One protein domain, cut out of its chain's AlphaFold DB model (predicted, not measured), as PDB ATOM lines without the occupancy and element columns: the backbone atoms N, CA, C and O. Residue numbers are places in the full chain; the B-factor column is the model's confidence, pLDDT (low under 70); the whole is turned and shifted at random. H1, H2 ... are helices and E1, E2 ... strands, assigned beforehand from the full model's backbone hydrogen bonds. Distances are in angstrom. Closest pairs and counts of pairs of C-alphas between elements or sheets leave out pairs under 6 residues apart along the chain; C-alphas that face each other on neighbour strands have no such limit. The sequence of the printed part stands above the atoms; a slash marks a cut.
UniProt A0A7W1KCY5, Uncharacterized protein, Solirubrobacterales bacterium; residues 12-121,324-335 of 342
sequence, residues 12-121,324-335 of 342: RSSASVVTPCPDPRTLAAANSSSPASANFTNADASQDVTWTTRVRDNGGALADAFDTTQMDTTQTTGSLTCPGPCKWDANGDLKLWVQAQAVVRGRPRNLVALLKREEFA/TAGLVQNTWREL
ATOM      1  N   ARG A  12     -22.900 -23.380   1.662       85.12
ATOM      2  CA  ARG A  12     -22.310 -23.250   3.003       85.12
ATOM      3  C   ARG A  12     -22.798 -21.993   3.704       85.12
ATOM      4  O   ARG A  12     -22.971 -20.965   3.054       85.12
ATOM      5  N   SER A  13     -22.898 -22.055   5.028       77.81
ATOM      6  CA  SER A  13     -23.240 -20.904   5.874       77.81
ATOM      7  C   SER A  13     -22.245 -19.740   5.783       77.81
ATOM      8  O   SER A  13     -22.622 -18.599   6.029       77.81
ATOM      9  N   SER A  14     -20.989 -20.027   5.433       73.44
ATOM     10  CA  SER A  14     -19.895 -19.056   5.312       73.44
ATOM     11  C   SER A  14     -19.740 -18.453   3.913       73.44
ATOM     12  O   SER A  14     -18.944 -17.533   3.731       73.44
ATOM     13  N   ALA A  15     -20.463 -18.961   2.910       68.75
ATOM     14  CA  ALA A  15     -20.369 -18.440   1.554       68.75
ATOM     15  C   ALA A  15     -21.141 -17.116   1.424       68.75
ATOM     16  O   ALA A  15     -22.209 -16.941   2.012       68.75
ATOM     17  N   SER A  16     -20.637 -16.196   0.594       67.88
ATOM     18  CA  SER A  16     -21.462 -15.105   0.061       67.88
ATOM     19  C   SER A  16     -22.716 -15.688  -0.594       67.88
ATOM     20  O   SER A  16     -22.644 -16.793  -1.125       67.88
ATOM     21  N   VAL A  17     -23.842 -14.969  -0.591       66.75
ATOM     22  CA  VAL A  17     -25.099 -15.430  -1.211       66.75
ATOM     23  C   VAL A  17     -24.844 -15.815  -2.675       66.75
ATOM     24  O   VAL A  17     -24.721 -14.953  -3.540       66.75
ATOM     25  N   VAL A  18     -24.715 -17.116  -2.945       69.06
ATOM     26  CA  VAL A  18     -24.585 -17.667  -4.296       69.06
ATOM     27  C   VAL A  18     -25.970 -18.125  -4.696       69.06
ATOM     28  O   VAL A  18     -26.452 -19.099  -4.141       69.06
ATOM     29  N   THR A  19     -26.629 -17.476  -5.649       69.44
ATOM     30  CA  THR A  19     -27.855 -18.039  -6.230       69.44
ATOM     31  C   THR A  19     -27.497 -19.359  -6.928       69.44
ATOM     32  O   THR A  19     -26.576 -19.350  -7.745       69.44
ATOM     33  N   PRO A  20     -28.148 -20.499  -6.616       75.25
ATOM     34  CA  PRO A  20     -29.420 -20.668  -5.898       75.25
ATOM     35  C   PRO A  20     -29.314 -21.239  -4.464       75.25
ATOM     36  O   PRO A  20     -30.281 -21.803  -3.955       75.25
ATOM     37  N   CYS A  21     -28.165 -21.134  -3.796       79.06
ATOM     38  CA  CYS A  21     -28.040 -21.480  -2.382       79.06
ATOM     39  C   CYS A  21     -28.961 -20.635  -1.490       79.06
ATOM     40  O   CYS A  21     -29.156 -19.447  -1.761       79.06
ATOM     41  N   PRO A  22     -29.473 -21.217  -0.389       74.38
ATOM     42  CA  PRO A  22     -30.170 -20.456   0.638       74.38
ATOM     43  C   PRO A  22     -29.311 -19.301   1.154       74.38
ATOM     44  O   PRO A  22     -28.116 -19.486   1.393       74.38
ATOM     45  N   ASP A  23     -29.920 -18.130   1.361       75.12
ATOM     46  CA  ASP A  23     -29.235 -17.006   1.995       75.12
ATOM     47  C   ASP A  23     -29.033 -17.323   3.490       75.12
ATOM     48  O   ASP A  23     -30.026 -17.378   4.233       75.12
ATOM     49  N   PRO A  24     -27.782 -17.500   3.966       70.50
ATOM     50  CA  PRO A  24     -27.509 -17.778   5.373       70.50
ATOM     51  C   PRO A  24     -28.089 -16.724   6.323       70.50
ATOM     52  O   PRO A  24     -28.457 -17.068   7.448       70.50
ATOM     53  N   ARG A  25     -28.250 -15.474   5.865       70.44
ATOM     54  CA  ARG A  25     -28.804 -14.356   6.643       70.44
ATOM     55  C   ARG A  25     -30.309 -14.469   6.882       70.44
ATOM     56  O   ARG A  25     -30.837 -13.832   7.792       70.44
ATOM     57  N   THR A  26     -31.013 -15.256   6.074       71.44
ATOM     58  CA  THR A  26     -32.463 -15.478   6.228       71.44
ATOM     59  C   THR A  26     -32.776 -16.742   7.024       71.44
ATOM     60  O   THR A  26     -33.890 -16.908   7.515       71.44
ATOM     61  N   LEU A  27     -31.802 -17.639   7.189       68.81
ATOM     62  CA  LEU A  27     -31.990 -18.889   7.918       68.81
ATOM     63  C   LEU A  27     -31.814 -18.702   9.427       68.81
ATOM     64  O   LEU A  27     -32.707 -19.065  10.181       68.81
ATOM     65  N   ALA A  28     -30.708 -18.109   9.876       67.69
ATOM     66  CA  ALA A  28     -30.391 -18.002  11.300       67.69
ATOM     67  C   ALA A  28     -30.020 -16.570  11.695       67.69
ATOM     68  O   ALA A  28     -29.228 -15.915  11.016       67.69
ATOM     69  N   ALA A  29     -30.554 -16.106  12.830       64.00
ATOM     70  CA  ALA A  29     -30.328 -14.747  13.326       64.00
ATOM     71  C   ALA A  29     -28.840 -14.436  13.559       64.00
ATOM     72  O   ALA A  29     -28.399 -13.319  13.303       64.00
ATOM     73  N   ALA A  30     -28.059 -15.429  13.995       58.00
ATOM     74  CA  ALA A  30     -26.664 -15.238  14.389       58.00
ATOM     75  C   ALA A  30     -25.701 -14.943  13.229       58.00
ATOM     76  O   ALA A  30     -24.711 -14.248  13.429       58.00
ATOM     77  N   ASN A  31     -26.001 -15.426  12.019       53.81
ATOM     78  CA  ASN A  31     -25.156 -15.226  10.833       53.81
ATOM     79  C   ASN A  31     -25.731 -14.151   9.895       53.81
ATOM     80  O   ASN A  31     -25.311 -14.018   8.743       53.81
ATOM     81  N   SER A  32     -26.721 -13.393  10.376       59.09
ATOM     82  CA  SER A  32     -27.414 -12.371   9.609       59.09
ATOM     83  C   SER A  32     -26.956 -10.975   9.994       59.09
ATOM     84  O   SER A  32     -27.006 -10.590  11.158       59.09
ATOM     85  N   SER A  33     -26.617 -10.157   8.995       61.59
ATOM     86  CA  SER A  33     -26.493  -8.705   9.178       61.59
ATOM     87  C   SER A  33     -27.850  -8.025   9.428       61.59
ATOM     88  O   SER A  33     -27.894  -6.820   9.648       61.59
ATOM     89  N   SER A  34     -28.954  -8.777   9.358       64.38
ATOM     90  CA  SER A  34     -30.320  -8.318   9.599       64.38
ATOM     91  C   SER A  34     -31.093  -9.368  10.424       64.38
ATOM     92  O   SER A  34     -31.967 -10.049   9.895       64.38
ATOM     93  N   PRO A  35     -30.800  -9.541  11.727       64.69
ATOM     94  CA  PRO A  35     -31.360 -10.619  12.560       64.69
ATOM     95  C   PRO A  35     -32.893 -10.689  12.582       64.69
ATOM     96  O   PRO A  35     -33.465 -11.762  12.753       64.69
ATOM     97  N   ALA A  36     -33.563  -9.554  12.358       68.44
ATOM     98  CA  ALA A  36     -35.017  -9.460  12.258       68.44
ATOM     99  C   ALA A  36     -35.612 -10.172  11.025       68.44
ATOM    100  O   ALA A  36     -36.814 -10.413  10.996       68.44
ATOM    101  N   SER A  37     -34.804 -10.514  10.014       66.00
ATOM    102  CA  SER A  37     -35.240 -11.251   8.818       66.00
ATOM    103  C   SER A  37     -34.965 -12.757   8.889       66.00
ATOM    104  O   SER A  37     -35.098 -13.443   7.877       66.00
ATOM    105  N   ALA A  38     -34.520 -13.277  10.038       67.69
ATOM    106  CA  ALA A  38     -34.231 -14.696  10.198       67.69
ATOM    107  C   ALA A  38     -35.502 -15.512  10.469       67.69
ATOM    108  O   ALA A  38     -36.312 -15.162  11.325       67.69
ATOM    109  N   ASN A  39     -35.629 -16.650   9.788       71.19
ATOM    110  CA  ASN A  39     -36.734 -17.589   9.981       71.19
ATOM    111  C   ASN A  39     -36.596 -18.415  11.273       71.19
ATOM    112  O   ASN A  39     -37.601 -18.882  11.808       71.19
ATOM    113  N   PHE A  40     -35.373 -18.589  11.790       71.25
ATOM    114  CA  PHE A  40     -35.107 -19.309  13.036       71.25
ATOM    115  C   PHE A  40     -34.434 -18.402  14.074       71.25
ATOM    116  O   PHE A  40     -33.314 -17.919  13.885       71.25
ATOM    117  N   THR A  41     -35.124 -18.206  15.199       67.94
ATOM    118  CA  THR A  41     -34.676 -17.407  16.357       67.94
ATOM    119  C   THR A  41     -34.447 -18.254  17.614       67.94
ATOM    120  O   THR A  41     -34.235 -17.717  18.699       67.94
ATOM    121  N   ASN A  42     -34.499 -19.586  17.493       68.31
ATOM    122  CA  ASN A  42     -34.314 -20.484  18.629       68.31
ATOM    123  C   ASN A  42     -32.836 -20.588  19.048       68.31
ATOM    124  O   ASN A  42     -31.921 -20.293  18.279       68.31
ATOM    125  N   ALA A  43     -32.612 -21.058  20.277       65.50
ATOM    126  CA  ALA A  43     -31.279 -21.187  20.863       65.50
ATOM    127  C   ALA A  43     -30.367 -22.208  20.146       65.50
ATOM    128  O   ALA A  43     -29.171 -22.279  20.435       65.50
ATOM    129  N   ASP A  44     -30.925 -23.028  19.252       60.38
ATOM    130  CA  ASP A  44     -30.187 -23.992  18.429       60.38
ATOM    131  C   ASP A  44     -29.720 -23.374  17.100       60.38
ATOM    132  O   ASP A  44     -28.870 -23.946  16.425       60.38
ATOM    133  N   ALA A  45     -30.227 -22.185  16.757       65.06
ATOM    134  CA  ALA A  45     -29.843 -21.373  15.605       65.06
ATOM    135  C   ALA A  45     -29.080 -20.088  16.003       65.06
ATOM    136  O   ALA A  45     -28.736 -19.279  15.138       65.06
ATOM    137  N   SER A  46     -28.834 -19.860  17.301       57.88
ATOM    138  CA  SER A  46     -28.495 -18.535  17.840       57.88
ATOM    139  C   SER A  46     -27.013 -18.254  18.130       57.88
ATOM    140  O   SER A  46     -26.770 -17.311  18.874       57.88
ATOM    141  N   GLN A  47     -26.052 -19.016  17.586       63.56
ATOM    142  CA  GLN A  47     -24.608 -18.689  17.458       63.56
ATOM    143  C   GLN A  47     -23.826 -19.910  16.929       63.56
ATOM    144  O   GLN A  47     -24.216 -21.043  17.199       63.56
ATOM    145  N   ASP A  48     -22.758 -19.679  16.152       63.62
ATOM    146  CA  ASP A  48     -21.773 -20.680  15.683       63.62
ATOM    147  C   ASP A  48     -22.319 -21.920  14.950       63.62
ATOM    148  O   ASP A  48     -21.663 -22.962  14.882       63.62
ATOM    149  N   VAL A  49     -23.510 -21.825  14.353       71.19
ATOM    150  CA  VAL A  49     -24.026 -22.897  13.494       71.19
ATOM    151  C   VAL A  49     -23.344 -22.811  12.136       71.19
ATOM    152  O   VAL A  49     -23.647 -21.937  11.316       71.19
ATOM    153  N   THR A  50     -22.439 -23.750  11.882       77.56
ATOM    154  CA  THR A  50     -21.966 -24.037  10.531       77.56
ATOM    155  C   THR A  50     -22.909 -25.037   9.889       77.56
ATOM    156  O   THR A  50     -23.302 -26.026  10.511       77.56
ATOM    157  N   TRP A  51     -23.315 -24.768   8.651       82.44
ATOM    158  CA  TRP A  51     -24.145 -25.693   7.894       82.44
ATOM    159  C   TRP A  51     -23.659 -25.835   6.462       82.44
ATOM    160  O   TRP A  51     -23.077 -24.920   5.873       82.44
ATOM    161  N   THR A  52     -23.937 -27.013   5.919       86.38
ATOM    162  CA  THR A  52     -23.653 -27.406   4.552       86.38
ATOM    163  C   THR A  52     -24.886 -28.089   3.961       86.38
ATOM    164  O   THR A  52     -25.455 -28.991   4.569       86.38
ATOM    165  N   THR A  53     -25.295 -27.701   2.755       87.81
ATOM    166  CA  THR A  53     -26.365 -28.372   2.005       87.81
ATOM    167  C   THR A  53     -25.851 -28.871   0.664       87.81
ATOM    168  O   THR A  53     -25.118 -28.171  -0.038       87.81
ATOM    169  N   ARG A  54     -26.255 -30.086   0.289       88.00
ATOM    170  CA  ARG A  54     -25.971 -30.698  -1.012       88.00
ATOM    171  C   ARG A  54     -27.279 -31.164  -1.642       88.00
ATOM    172  O   ARG A  54     -28.110 -31.761  -0.966       88.00
ATOM    173  N   VAL A  55     -27.436 -30.904  -2.936       88.56
ATOM    174  CA  VAL A  55     -28.590 -31.336  -3.736       88.56
ATOM    175  C   VAL A  55     -28.097 -32.287  -4.815       88.56
ATOM    176  O   VAL A  55     -27.099 -31.979  -5.475       88.56
ATOM    177  N   ARG A  56     -28.751 -33.440  -4.965       90.50
ATOM    178  CA  ARG A  56     -28.399 -34.468  -5.946       90.50
ATOM    179  C   ARG A  56     -29.635 -35.035  -6.629       90.50
ATOM    180  O   ARG A  56     -30.662 -35.183  -5.980       90.50
ATOM    181  N   ASP A  57     -29.523 -35.374  -7.905       90.12
ATOM    182  CA  ASP A  57     -30.554 -36.164  -8.585       90.12
ATOM    183  C   ASP A  57     -30.678 -37.551  -7.954       90.12
ATOM    184  O   ASP A  57     -29.708 -38.071  -7.392       90.12
ATOM    185  N   ASN A  58     -31.859 -38.152  -8.055       90.94
ATOM    186  CA  ASN A  58     -32.093 -39.553  -7.709       90.94
ATOM    187  C   ASN A  58     -31.942 -40.445  -8.954       90.94
ATOM    188  O   ASN A  58     -32.756 -41.320  -9.223       90.94
ATOM    189  N   GLY A  59     -30.914 -40.212  -9.759       89.44
ATOM    190  CA  GLY A  59     -30.513 -41.121 -10.822       89.44
ATOM    191  C   GLY A  59     -29.471 -42.132 -10.342       89.44
ATOM    192  O   GLY A  59     -28.947 -42.069  -9.229       89.44
ATOM    193  N   GLY A  60     -29.101 -43.066 -11.207       87.88
ATOM    194  CA  GLY A  60     -28.007 -44.000 -10.950       87.88
ATOM    195  C   GLY A  60     -28.271 -44.906  -9.756       87.88
ATOM    196  O   GLY A  60     -29.381 -45.370  -9.504       87.88
ATOM    197  N   ALA A  61     -27.211 -45.091  -8.975       88.44
ATOM    198  CA  ALA A  61     -27.259 -45.786  -7.697       88.44
ATOM    199  C   ALA A  61     -28.107 -45.063  -6.629       88.44
ATOM    200  O   ALA A  61     -28.381 -45.652  -5.589       88.44
ATOM    201  N   LEU A  62     -28.532 -43.812  -6.865       90.12
ATOM    202  CA  LEU A  62     -29.371 -43.042  -5.941       90.12
ATOM    203  C   LEU A  62     -30.874 -43.145  -6.247       90.12
ATOM    204  O   LEU A  62     -31.665 -42.476  -5.573       90.12
ATOM    205  N   ALA A  63     -31.277 -43.943  -7.243       89.88
ATOM    206  CA  ALA A  63     -32.672 -44.060  -7.673       89.88
ATOM    207  C   ALA A  63     -33.616 -44.524  -6.563       89.88
ATOM    208  O   ALA A  63     -34.654 -43.898  -6.338       89.88
ATOM    209  N   ASP A  64     -33.210 -45.561  -5.833       87.25
ATOM    210  CA  ASP A  64     -34.049 -46.184  -4.809       87.25
ATOM    211  C   ASP A  64     -33.695 -45.716  -3.393       87.25
ATOM    212  O   ASP A  64     -34.556 -45.649  -2.514       87.25
ATOM    213  N   ALA A  65     -32.428 -45.371  -3.148       91.12
ATOM    214  CA  ALA A  65     -31.949 -44.997  -1.826       91.12
ATOM    215  C   ALA A  65     -30.767 -44.029  -1.890       91.12
ATOM    216  O   ALA A  65     -29.890 -44.139  -2.738       91.12
ATOM    217  N   PHE A  66     -30.708 -43.104  -0.931       91.50
ATOM    218  CA  PHE A  66     -29.521 -42.265  -0.776       91.50
ATOM    219  C   PHE A  66     -28.313 -43.077  -0.288       91.50
ATOM    220  O   PHE A  66     -28.373 -43.698   0.775       91.50
ATOM    221  N   ASP A  67     -27.214 -42.993  -1.031       90.75
ATOM    222  CA  ASP A  67     -25.922 -43.594  -0.712       90.75
ATOM    223  C   ASP A  67     -24.845 -42.500  -0.693       90.75
ATOM    224  O   ASP A  67     -24.566 -41.838  -1.696       90.75
ATOM    225  N   THR A  68     -24.219 -42.311   0.470       88.31
ATOM    226  CA  THR A  68     -23.168 -41.308   0.684       88.31
ATOM    227  C   THR A  68     -21.933 -41.535  -0.182       88.31
ATOM    228  O   THR A  68     -21.248 -40.575  -0.512       88.31
ATOM    229  N   THR A  69     -21.630 -42.782  -0.546       87.38
ATOM    230  CA  THR A  69     -20.463 -43.117  -1.378       87.38
ATOM    231  C   THR A  69     -20.705 -42.820  -2.856       87.38
ATOM    232  O   THR A  69     -19.759 -42.562  -3.596       87.38
ATOM    233  N   GLN A  70     -21.974 -42.794  -3.267       86.62
ATOM    234  CA  GLN A  70     -22.397 -42.565  -4.648       86.62
ATOM    235  C   GLN A  70     -22.844 -41.123  -4.902       86.62
ATOM    236  O   GLN A  70     -23.046 -40.718  -6.042       86.62
ATOM    237  N   MET A  71     -23.005 -40.310  -3.856       83.06
ATOM    238  CA  MET A  71     -23.596 -38.981  -4.014       83.06
ATOM    239  C   MET A  71     -22.772 -38.018  -4.883       83.06
ATOM    240  O   MET A  71     -23.324 -37.069  -5.440       83.06
ATOM    241  N   ASP A  72     -21.460 -38.242  -4.966       82.69
ATOM    242  CA  ASP A  72     -20.517 -37.425  -5.734       82.69
ATOM    243  C   ASP A  72     -19.988 -38.160  -6.985       82.69
ATOM    244  O   ASP A  72     -19.116 -37.637  -7.680       82.69
ATOM    245  N   THR A  73     -20.523 -39.347  -7.303       83.31
ATOM    246  CA  THR A  73     -20.143 -40.122  -8.494       83.31
ATOM    247  C   THR A  73     -20.980 -39.727  -9.717       83.31
ATOM    248  O   THR A  73     -22.023 -39.075  -9.618       83.31
ATOM    249  N   THR A  74     -20.495 -40.096 -10.906       83.12
ATOM    250  CA  THR A  74     -21.263 -40.013 -12.157       83.12
ATOM    251  C   THR A  74     -22.509 -40.885 -12.047       83.12
ATOM    252  O   THR A  74     -22.402 -42.090 -11.826       83.12
ATOM    253  N   GLN A  75     -23.686 -40.292 -12.247       80.44
ATOM    254  CA  GLN A  75     -24.942 -41.037 -12.278       80.44
ATOM    255  C   GLN A  75     -25.294 -41.437 -13.713       80.44
ATOM    256  O   GLN A  75     -25.310 -40.603 -14.625       80.44
ATOM    257  N   THR A  76     -25.601 -42.720 -13.902       79.50
ATOM    258  CA  THR A  76     -26.033 -43.291 -15.184       79.50
ATOM    259  C   THR A  76     -27.247 -44.191 -14.978       79.50
ATOM    260  O   THR A  76     -27.156 -45.199 -14.275       79.50
ATOM    261  N   THR A  77     -28.391 -43.861 -15.583       69.50
ATOM    262  CA  THR A  77     -29.584 -44.737 -15.607       69.50
ATOM    263  C   THR A  77     -30.449 -44.440 -16.816       69.50
ATOM    264  O   THR A  77     -30.888 -43.308 -16.994       69.50
ATOM    265  N   GLY A  78     -30.740 -45.450 -17.638       71.56
ATOM    266  CA  GLY A  78     -31.557 -45.260 -18.838       71.56
ATOM    267  C   GLY A  78     -30.973 -44.174 -19.752       71.56
ATOM    268  O   GLY A  78     -29.844 -44.301 -20.212       71.56
ATOM    269  N   SER A  79     -31.733 -43.101 -19.995       66.56
ATOM    270  CA  SER A  79     -31.319 -41.942 -20.804       66.56
ATOM    271  C   SER A  79     -30.538 -40.863 -20.037       66.56
ATOM    272  O   SER A  79     -30.121 -39.879 -20.645       66.56
ATOM    273  N   LEU A  80     -30.348 -41.007 -18.721       72.75
ATOM    274  CA  LEU A  80     -29.570 -40.074 -17.906       72.75
ATOM    275  C   LEU A  80     -28.073 -40.399 -17.999       72.75
ATOM    276  O   LEU A  80     -27.647 -41.494 -17.630       72.75
ATOM    277  N   THR A  81     -27.263 -39.428 -18.424       78.88
ATOM    278  CA  THR A  81     -25.799 -39.443 -18.272       78.88
ATOM    279  C   THR A  81     -25.321 -38.066 -17.829       78.88
ATOM    280  O   THR A  81     -25.472 -37.091 -18.562       78.88
ATOM    281  N   CYS A  82     -24.719 -37.984 -16.643       78.94
ATOM    282  CA  CYS A  82     -24.098 -36.759 -16.145       78.94
ATOM    283  C   CYS A  82     -22.660 -37.047 -15.703       78.94
ATOM    284  O   CYS A  82     -22.465 -37.905 -14.841       78.94
ATOM    285  N   PRO A  83     -21.650 -36.351 -16.255       69.62
ATOM    286  CA  PRO A  83     -20.259 -36.517 -15.852       69.62
ATOM    287  C   PRO A  83     -20.047 -35.895 -14.461       69.62
ATOM    288  O   PRO A  83     -19.711 -34.719 -14.331       69.62
ATOM    289  N   GLY A  84     -20.289 -36.684 -13.414       72.81
ATOM    290  CA  GLY A  84     -20.222 -36.282 -12.007       72.81
ATOM    291  C   GLY A  84     -21.596 -36.146 -11.331       72.81
ATOM    292  O   GLY A  84     -22.603 -36.613 -11.874       72.81
ATOM    293  N   PRO A  85     -21.660 -35.513 -10.142       75.12
ATOM    294  CA  PRO A  85     -22.903 -35.401  -9.394       75.12
ATOM    295  C   PRO A  85     -23.943 -34.622 -10.198       75.12
ATOM    296  O   PRO A  85     -23.747 -33.438 -10.483       75.12
ATOM    297  N   CYS A  86     -25.070 -35.263 -10.513       83.62
ATOM    298  CA  CYS A  86     -26.246 -34.561 -11.015       83.62
ATOM    299  C   CYS A  86     -26.769 -33.682  -9.886       83.62
ATOM    300  O   CYS A  86     -27.071 -34.195  -8.814       83.62
ATOM    301  N   LYS A  87     -26.863 -32.370 -10.087       83.75
ATOM    302  CA  LYS A  87     -27.317 -31.416  -9.049       83.75
ATOM    303  C   LYS A  87     -28.666 -30.777  -9.378       83.75
ATOM    304  O   LYS A  87     -29.087 -29.820  -8.733       83.75
ATOM    305  N   TRP A  88     -29.300 -31.283 -10.418       81.75
ATOM    306  CA  TRP A  88     -30.598 -30.899 -10.937       81.75
ATOM    307  C   TRP A  88     -31.352 -32.182 -11.276       81.75
ATOM    308  O   TRP A  88     -30.747 -33.249 -11.302       81.75
ATOM    309  N   ASP A  89     -32.655 -32.061 -11.497       82.88
ATOM    310  CA  ASP A  89     -33.536 -33.179 -11.846       82.88
ATOM    311  C   ASP A  89     -33.227 -33.591 -13.289       82.88
ATOM    312  O   ASP A  89     -33.751 -33.017 -14.247       82.88
ATOM    313  N   ALA A  90     -32.230 -34.458 -13.442       81.50
ATOM    314  CA  ALA A  90     -31.623 -34.775 -14.723       81.50
ATOM    315  C   ALA A  90     -32.328 -35.968 -15.382       81.50
ATOM    316  O   ALA A  90     -32.400 -36.029 -16.611       81.50
ATOM    317  N   ASN A  91     -32.873 -36.888 -14.582       83.81
ATOM    318  CA  ASN A  91     -33.760 -37.959 -15.040       83.81
ATOM    319  C   ASN A  91     -35.193 -37.470 -15.370       83.81
ATOM    320  O   ASN A  91     -35.930 -38.194 -16.041       83.81
ATOM    321  N   GLY A  92     -35.578 -36.256 -14.952       83.75
ATOM    322  CA  GLY A  92     -36.881 -35.647 -15.226       83.75
ATOM    323  C   GLY A  92     -38.031 -36.215 -14.390       83.75
ATOM    324  O   GLY A  92     -39.195 -36.055 -14.771       83.75
ATOM    325  N   ASP A  93     -37.737 -36.901 -13.285       87.31
ATOM    326  CA  ASP A  93     -38.727 -37.544 -12.421       87.31
ATOM    327  C   ASP A  93     -39.273 -36.617 -11.315       87.31
ATOM    328  O   ASP A  93     -40.157 -37.018 -10.541       87.31
ATOM    329  N   LEU A  94     -38.800 -35.364 -11.291       89.50
ATOM    330  CA  LEU A  94     -39.180 -34.305 -10.359       89.50
ATOM    331  C   LEU A  94     -38.708 -34.535  -8.924       89.50
ATOM    332  O   LEU A  94     -39.253 -33.900  -8.009       89.50
ATOM    333  N   LYS A  95     -37.719 -35.404  -8.700       91.25
ATOM    334  CA  LYS A  95     -37.182 -35.688  -7.372       91.25
ATOM    335  C   LYS A  95     -35.710 -35.321  -7.263       91.25
ATOM    336  O   LYS A  95     -34.964 -35.305  -8.226       91.25
ATOM    337  N   LEU A  96     -35.304 -34.964  -6.049       91.62
ATOM    338  CA  LEU A  96     -33.931 -34.614  -5.710       91.62
ATOM    339  C   LEU A  96     -33.642 -35.038  -4.275       91.62
ATOM    340  O   LEU A  96     -34.395 -34.714  -3.356       91.62
ATOM    341  N   TRP A  97     -32.524 -35.713  -4.055       93.50
ATOM    342  CA  TRP A  97     -31.974 -35.899  -2.724       93.50
ATOM    343  C   TRP A  97     -31.393 -34.585  -2.208       93.50
ATOM    344  O   TRP A  97     -30.584 -33.938  -2.874       93.50
ATOM    345  N   VAL A  98     -31.769 -34.211  -0.988       92.25
ATOM    346  CA  VAL A  98     -31.184 -33.081  -0.271       92.25
ATOM    347  C   VAL A  98     -30.553 -33.584   1.011       92.25
ATOM    348  O   VAL A  98     -31.223 -34.163   1.865       92.25
ATOM    349  N   GLN A  99     -29.253 -33.346   1.139       92.62
ATOM    350  CA  GLN A  99     -28.490 -33.600   2.350       92.62
ATOM    351  C   GLN A  99     -28.219 -32.272   3.058       92.62
ATOM    352  O   GLN A  99     -27.726 -31.329   2.435       92.62
ATOM    353  N   ALA A 100     -28.502 -32.213   4.354       90.56
ATOM    354  CA  ALA A 100     -28.214 -31.083   5.221       90.56
ATOM    355  C   ALA A 100     -27.298 -31.528   6.364       90.56
ATOM    356  O   ALA A 100     -27.619 -32.440   7.123       90.56
ATOM    357  N   GLN A 101     -26.157 -30.871   6.490       89.25
ATOM    358  CA  GLN A 101     -25.170 -31.104   7.531       89.25
ATOM    359  C   GLN A 101     -25.050 -29.847   8.378       89.25
ATOM    360  O   GLN A 101     -25.068 -28.744   7.833       89.25
ATOM    361  N   ALA A 102     -24.924 -29.997   9.691       85.75
ATOM    362  CA  ALA A 102     -24.688 -28.868  10.578       85.75
ATOM    363  C   ALA A 102     -23.920 -29.283  11.829       85.75
ATOM    364  O   ALA A 102     -24.064 -30.412  12.292       85.75
ATOM    365  N   VAL A 103     -23.158 -28.363  12.415       82.88
ATOM    366  CA  VAL A 103     -22.619 -28.521  13.770       82.88
ATOM    367  C   VAL A 103     -23.424 -27.633  14.706       82.88
ATOM    368  O   VAL A 103     -23.403 -26.412  14.592       82.88
ATOM    369  N   VAL A 104     -24.147 -28.249  15.640       77.38
ATOM    370  CA  VAL A 104     -24.980 -27.538  16.618       77.38
ATOM    371  C   VAL A 104     -24.377 -27.767  17.995       77.38
ATOM    372  O   VAL A 104     -24.391 -28.889  18.503       77.38
ATOM    373  N   ARG A 105     -23.805 -26.716  18.595       77.25
ATOM    374  CA  ARG A 105     -23.142 -26.776  19.916       77.25
ATOM    375  C   ARG A 105     -22.079 -27.881  19.999       77.25
ATOM    376  O   ARG A 105     -22.070 -28.694  20.922       77.25
ATOM    377  N   GLY A 106     -21.232 -27.962  18.972       81.25
ATOM    378  CA  GLY A 106     -20.177 -28.975  18.866       81.25
ATOM    379  C   GLY A 106     -20.667 -30.389  18.532       81.25
ATOM    380  O   GLY A 106     -19.860 -31.312  18.496       81.25
ATOM    381  N   ARG A 107     -21.969 -30.587  18.277       84.12
ATOM    382  CA  ARG A 107     -22.527 -31.883  17.869       84.12
ATOM    383  C   ARG A 107     -22.838 -31.876  16.372       84.12
ATOM    384  O   ARG A 107     -23.733 -31.135  15.958       84.12
ATOM    385  N   PRO A 108     -22.134 -32.677  15.558       88.25
ATOM    386  CA  PRO A 108     -22.406 -32.751  14.134       88.25
ATOM    387  C   PRO A 108     -23.707 -33.525  13.874       88.25
ATOM    388  O   PRO A 108     -24.008 -34.523  14.530       88.25
ATOM    389  N   ARG A 109     -24.483 -33.043  12.906       89.31
ATOM    390  CA  ARG A 109     -25.753 -33.591  12.427       89.31
ATOM    391  C   ARG A 109     -25.671 -33.760  10.923       89.31
ATOM    392  O   ARG A 109     -25.118 -32.903  10.236       89.31
ATOM    393  N   ASN A 110     -26.224 -34.853  10.415       91.81
ATOM    394  CA  ASN A 110     -26.261 -35.152   8.992       91.81
ATOM    395  C   ASN A 110     -27.627 -35.743   8.654       91.81
ATOM    396  O   ASN A 110     -27.941 -36.864   9.038       91.81
ATOM    397  N   LEU A 111     -28.454 -34.967   7.973       93.75
ATOM    398  CA  LEU A 111     -29.813 -35.325   7.608       93.75
ATOM    399  C   LEU A 111     -29.893 -35.483   6.101       93.75
ATOM    400  O   LEU A 111     -29.276 -34.722   5.354       93.75
ATOM    401  N   VAL A 112     -30.702 -36.433   5.653       95.31
ATOM    402  CA  VAL A 112     -31.025 -36.573   4.239       95.31
ATOM    403  C   VAL A 112     -32.507 -36.817   4.049       95.31
ATOM    404  O   VAL A 112     -33.138 -37.484   4.868       95.31
ATOM    405  N   ALA A 113     -33.056 -36.293   2.961       95.94
ATOM    406  CA  ALA A 113     -34.392 -36.632   2.507       95.94
ATOM    407  C   ALA A 113     -34.512 -36.504   0.988       95.94
ATOM    408  O   ALA A 113     -33.795 -35.723   0.360       95.94
ATOM    409  N   LEU A 114     -35.435 -37.268   0.408       95.38
ATOM    410  CA  LEU A 114     -35.818 -37.115  -0.985       95.38
ATOM    411  C   LEU A 114     -36.920 -36.063  -1.035       95.38
ATOM    412  O   LEU A 114     -37.963 -36.208  -0.394       95.38
ATOM    413  N   LEU A 115     -36.687 -34.995  -1.781       94.19
ATOM    414  CA  LEU A 115     -37.700 -34.001  -2.088       94.19
ATOM    415  C   LEU A 115     -38.313 -34.326  -3.439       94.19
ATOM    416  O   LEU A 115     -37.610 -34.731  -4.360       94.19
ATOM    417  N   LYS A 116     -39.619 -34.113  -3.565       93.00
ATOM    418  CA  LYS A 116     -40.338 -34.186  -4.832       93.00
ATOM    419  C   LYS A 116     -41.042 -32.866  -5.073       93.00
ATOM    420  O   LYS A 116     -41.727 -32.351  -4.192       93.00
ATOM    421  N   ARG A 117     -40.902 -32.324  -6.278       89.31
ATOM    422  CA  ARG A 117     -41.746 -31.217  -6.724       89.31
ATOM    423  C   ARG A 117     -43.133 -31.769  -7.027       89.31
ATOM    424  O   ARG A 117     -43.278 -32.649  -7.875       89.31
ATOM    425  N   GLU A 118     -44.137 -31.275  -6.318       89.50
ATOM    426  CA  GLU A 118     -45.510 -31.699  -6.543       89.50
ATOM    427  C   GLU A 118     -46.040 -31.091  -7.836       89.50
ATOM    428  O   GLU A 118     -45.748 -29.945  -8.194       89.50
ATOM    429  N   GLU A 119     -46.821 -31.887  -8.551       89.94
ATOM    430  CA  GLU A 119     -47.562 -31.439  -9.712       89.94
ATOM    431  C   GLU A 119     -49.010 -31.206  -9.305       89.94
ATOM    432  O   GLU A 119     -49.629 -32.051  -8.660       89.94
ATOM    433  N   PHE A 120     -49.540 -30.045  -9.672       90.31
ATOM    434  CA  PHE A 120     -50.918 -29.676  -9.394       90.31
ATOM    435  C   PHE A 120     -51.700 -29.665 -10.702       90.31
ATOM    436  O   PHE A 120     -51.341 -28.949 -11.639       90.31
ATOM    437  N   ALA A 121     -52.755 -30.474 -10.778       92.19
ATOM    438  CA  ALA A 121     -53.677 -30.424 -11.901       92.19
ATOM    439  C   ALA A 121     -54.474 -29.117 -11.824       92.19
ATOM    440  O   ALA A 121     -55.188 -28.867 -10.854       92.19
ATOM    441  N   THR A 324     -45.857 -26.894  -4.448       81.50
ATOM    442  CA  THR A 324     -44.722 -26.869  -3.521       81.50
ATOM    443  C   THR A 324     -43.785 -28.062  -3.731       81.50
ATOM    444  O   THR A 324     -44.129 -29.055  -4.372       81.50
ATOM    445  N   ALA A 325     -42.569 -27.976  -3.192       85.62
ATOM    446  CA  ALA A 325     -41.733 -29.155  -3.002       85.62
ATOM    447  C   ALA A 325     -42.089 -29.805  -1.660       85.62
ATOM    448  O   ALA A 325     -42.132 -29.119  -0.639       85.62
ATOM    449  N   GLY A 326     -42.341 -31.110  -1.674       88.25
ATOM    450  CA  GLY A 326     -42.658 -31.908  -0.493       88.25
ATOM    451  C   GLY A 326     -41.570 -32.933  -0.188       88.25
ATOM    452  O   GLY A 326     -40.834 -33.370  -1.077       88.25
ATOM    453  N   LEU A 327     -41.479 -33.337   1.079       90.75
ATOM    454  CA  LEU A 327     -40.693 -34.497   1.498       90.75
ATOM    455  C   LEU A 327     -41.394 -35.773   1.025       90.75
ATOM    456  O   LEU A 327     -42.565 -35.992   1.335       90.75
ATOM    457  N   VAL A 328     -40.678 -36.645   0.316       92.44
ATOM    458  CA  VAL A 328     -41.186 -37.985   0.008       92.44
ATOM    459  C   VAL A 328     -41.222 -38.786   1.308       92.44
ATOM    460  O   VAL A 328     -40.218 -38.888   2.021       92.44
ATOM    461  N   GLN A 329     -42.388 -39.343   1.633       91.00
ATOM    462  CA  GLN A 329     -42.592 -40.093   2.871       91.00
ATOM    463  C   GLN A 329     -41.574 -41.231   3.018       91.00
ATOM    464  O   GLN A 329     -41.185 -41.859   2.036       91.00
ATOM    465  N   ASN A 330     -41.147 -41.490   4.257       90.56
ATOM    466  CA  ASN A 330     -40.183 -42.538   4.619       90.56
ATOM    467  C   ASN A 330     -38.787 -42.419   3.976       90.56
ATOM    468  O   ASN A 330     -38.006 -43.363   4.042       90.56
ATOM    469  N   THR A 331     -38.438 -41.274   3.381       92.88
ATOM    470  CA  THR A 331     -37.084 -41.045   2.837       92.88
ATOM    471  C   THR A 331     -36.177 -40.252   3.774       92.88
ATOM    472  O   THR A 331     -34.950 -40.308   3.633       92.88
ATOM    473  N   TRP A 332     -36.773 -39.541   4.739       93.50
ATOM    474  CA  TRP A 332     -36.044 -38.791   5.754       93.50
ATOM    475  C   TRP A 332     -35.341 -39.728   6.732       93.50
ATOM    476  O   TRP A 332     -35.955 -40.661   7.252       93.50
ATOM    477  N   ARG A 333     -34.066 -39.451   7.002       94.12
ATOM    478  CA  ARG A 333     -33.294 -40.119   8.054       94.12
ATOM    479  C   ARG A 333     -32.079 -39.303   8.478       94.12
ATOM    480  O   ARG A 333     -31.514 -38.548   7.682       94.12
ATOM    481  N   GLU A 334     -31.661 -39.505   9.722       93.00
ATOM    482  CA  GLU A 334     -30.354 -39.070  10.210       93.00
ATOM    483  C   GLU A 334     -29.304 -40.114   9.815       93.00
ATOM    484  O   GLU A 334     -29.479 -41.315  10.017       93.00
ATOM    485  N   LEU A 335     -28.234 -39.646   9.187       92.50
ATOM    486  CA  LEU A 335     -27.066 -40.436   8.838       92.50
ATOM    487  C   LEU A 335     -25.992 -40.245   9.905       92.50
ATOM    488  O   LEU A 335     -26.000 -39.261  10.649       92.50
TER     489      LEU A 335
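What this domain is: This is residues 12 to 121 and 324 to 335 of the 342 residues of an uncharacterized protein of Solirubrobacterales bacterium (UniProt A0A7W1KCY5). Little of this domain is regular: one long, twisted antiparallel sheet, E1 - E4 - E5 - E6, has loops with short H1 near one end and loops with the small hairpin E2 and E3 near the other. The printed part has 122 residues, with named elements in the order H1 E1 E2 E3 E4 E5 E6, mostly strand, 47 residues in all. It is only just compact, close to loose: radius of gyration of the C-alphas 15.9 A, spans 47 by 37 by 29 A.

Where its parts are: Find C-alpha 50 at (-21.966, -24.037, 10.531); E1, residues 50 to 57, runs 24.2 A from there. E4, 95 to 104, runs 28.1 A; E5, 107 to 121, runs 43.1 A to (-53.677, -30.424, -11.901). E6 is 324 to 327, H1 24 to 27, E2 75 to 77, E3 80 to 82.

How they stand to each other: Within hydrogen-bond range, find N 54 and O 99 at 2.9 A between E1 and E4, N 100 and O 111 at 2.8 A in hairpin E4 and E5, N 116 and O 326 at 2.9 A between E5 and E6, and N 80 and O 77 at 2.9 A in hairpin E2 and E3. H1, too short for an O i to N i+4 pair, is not on the larger sheet.

The domain as a whole: C-alphas 36 and 78, the farthest apart, are 47.5 A apart. Residues 122 to 323 are cut out, a 12.8 A gap between C-alphas 121 and 324. Links H1 to E1, E1 to E2 and E3 to E4 are long. Look for pLDDT under 70 in 28 residues, among them 27 to 38.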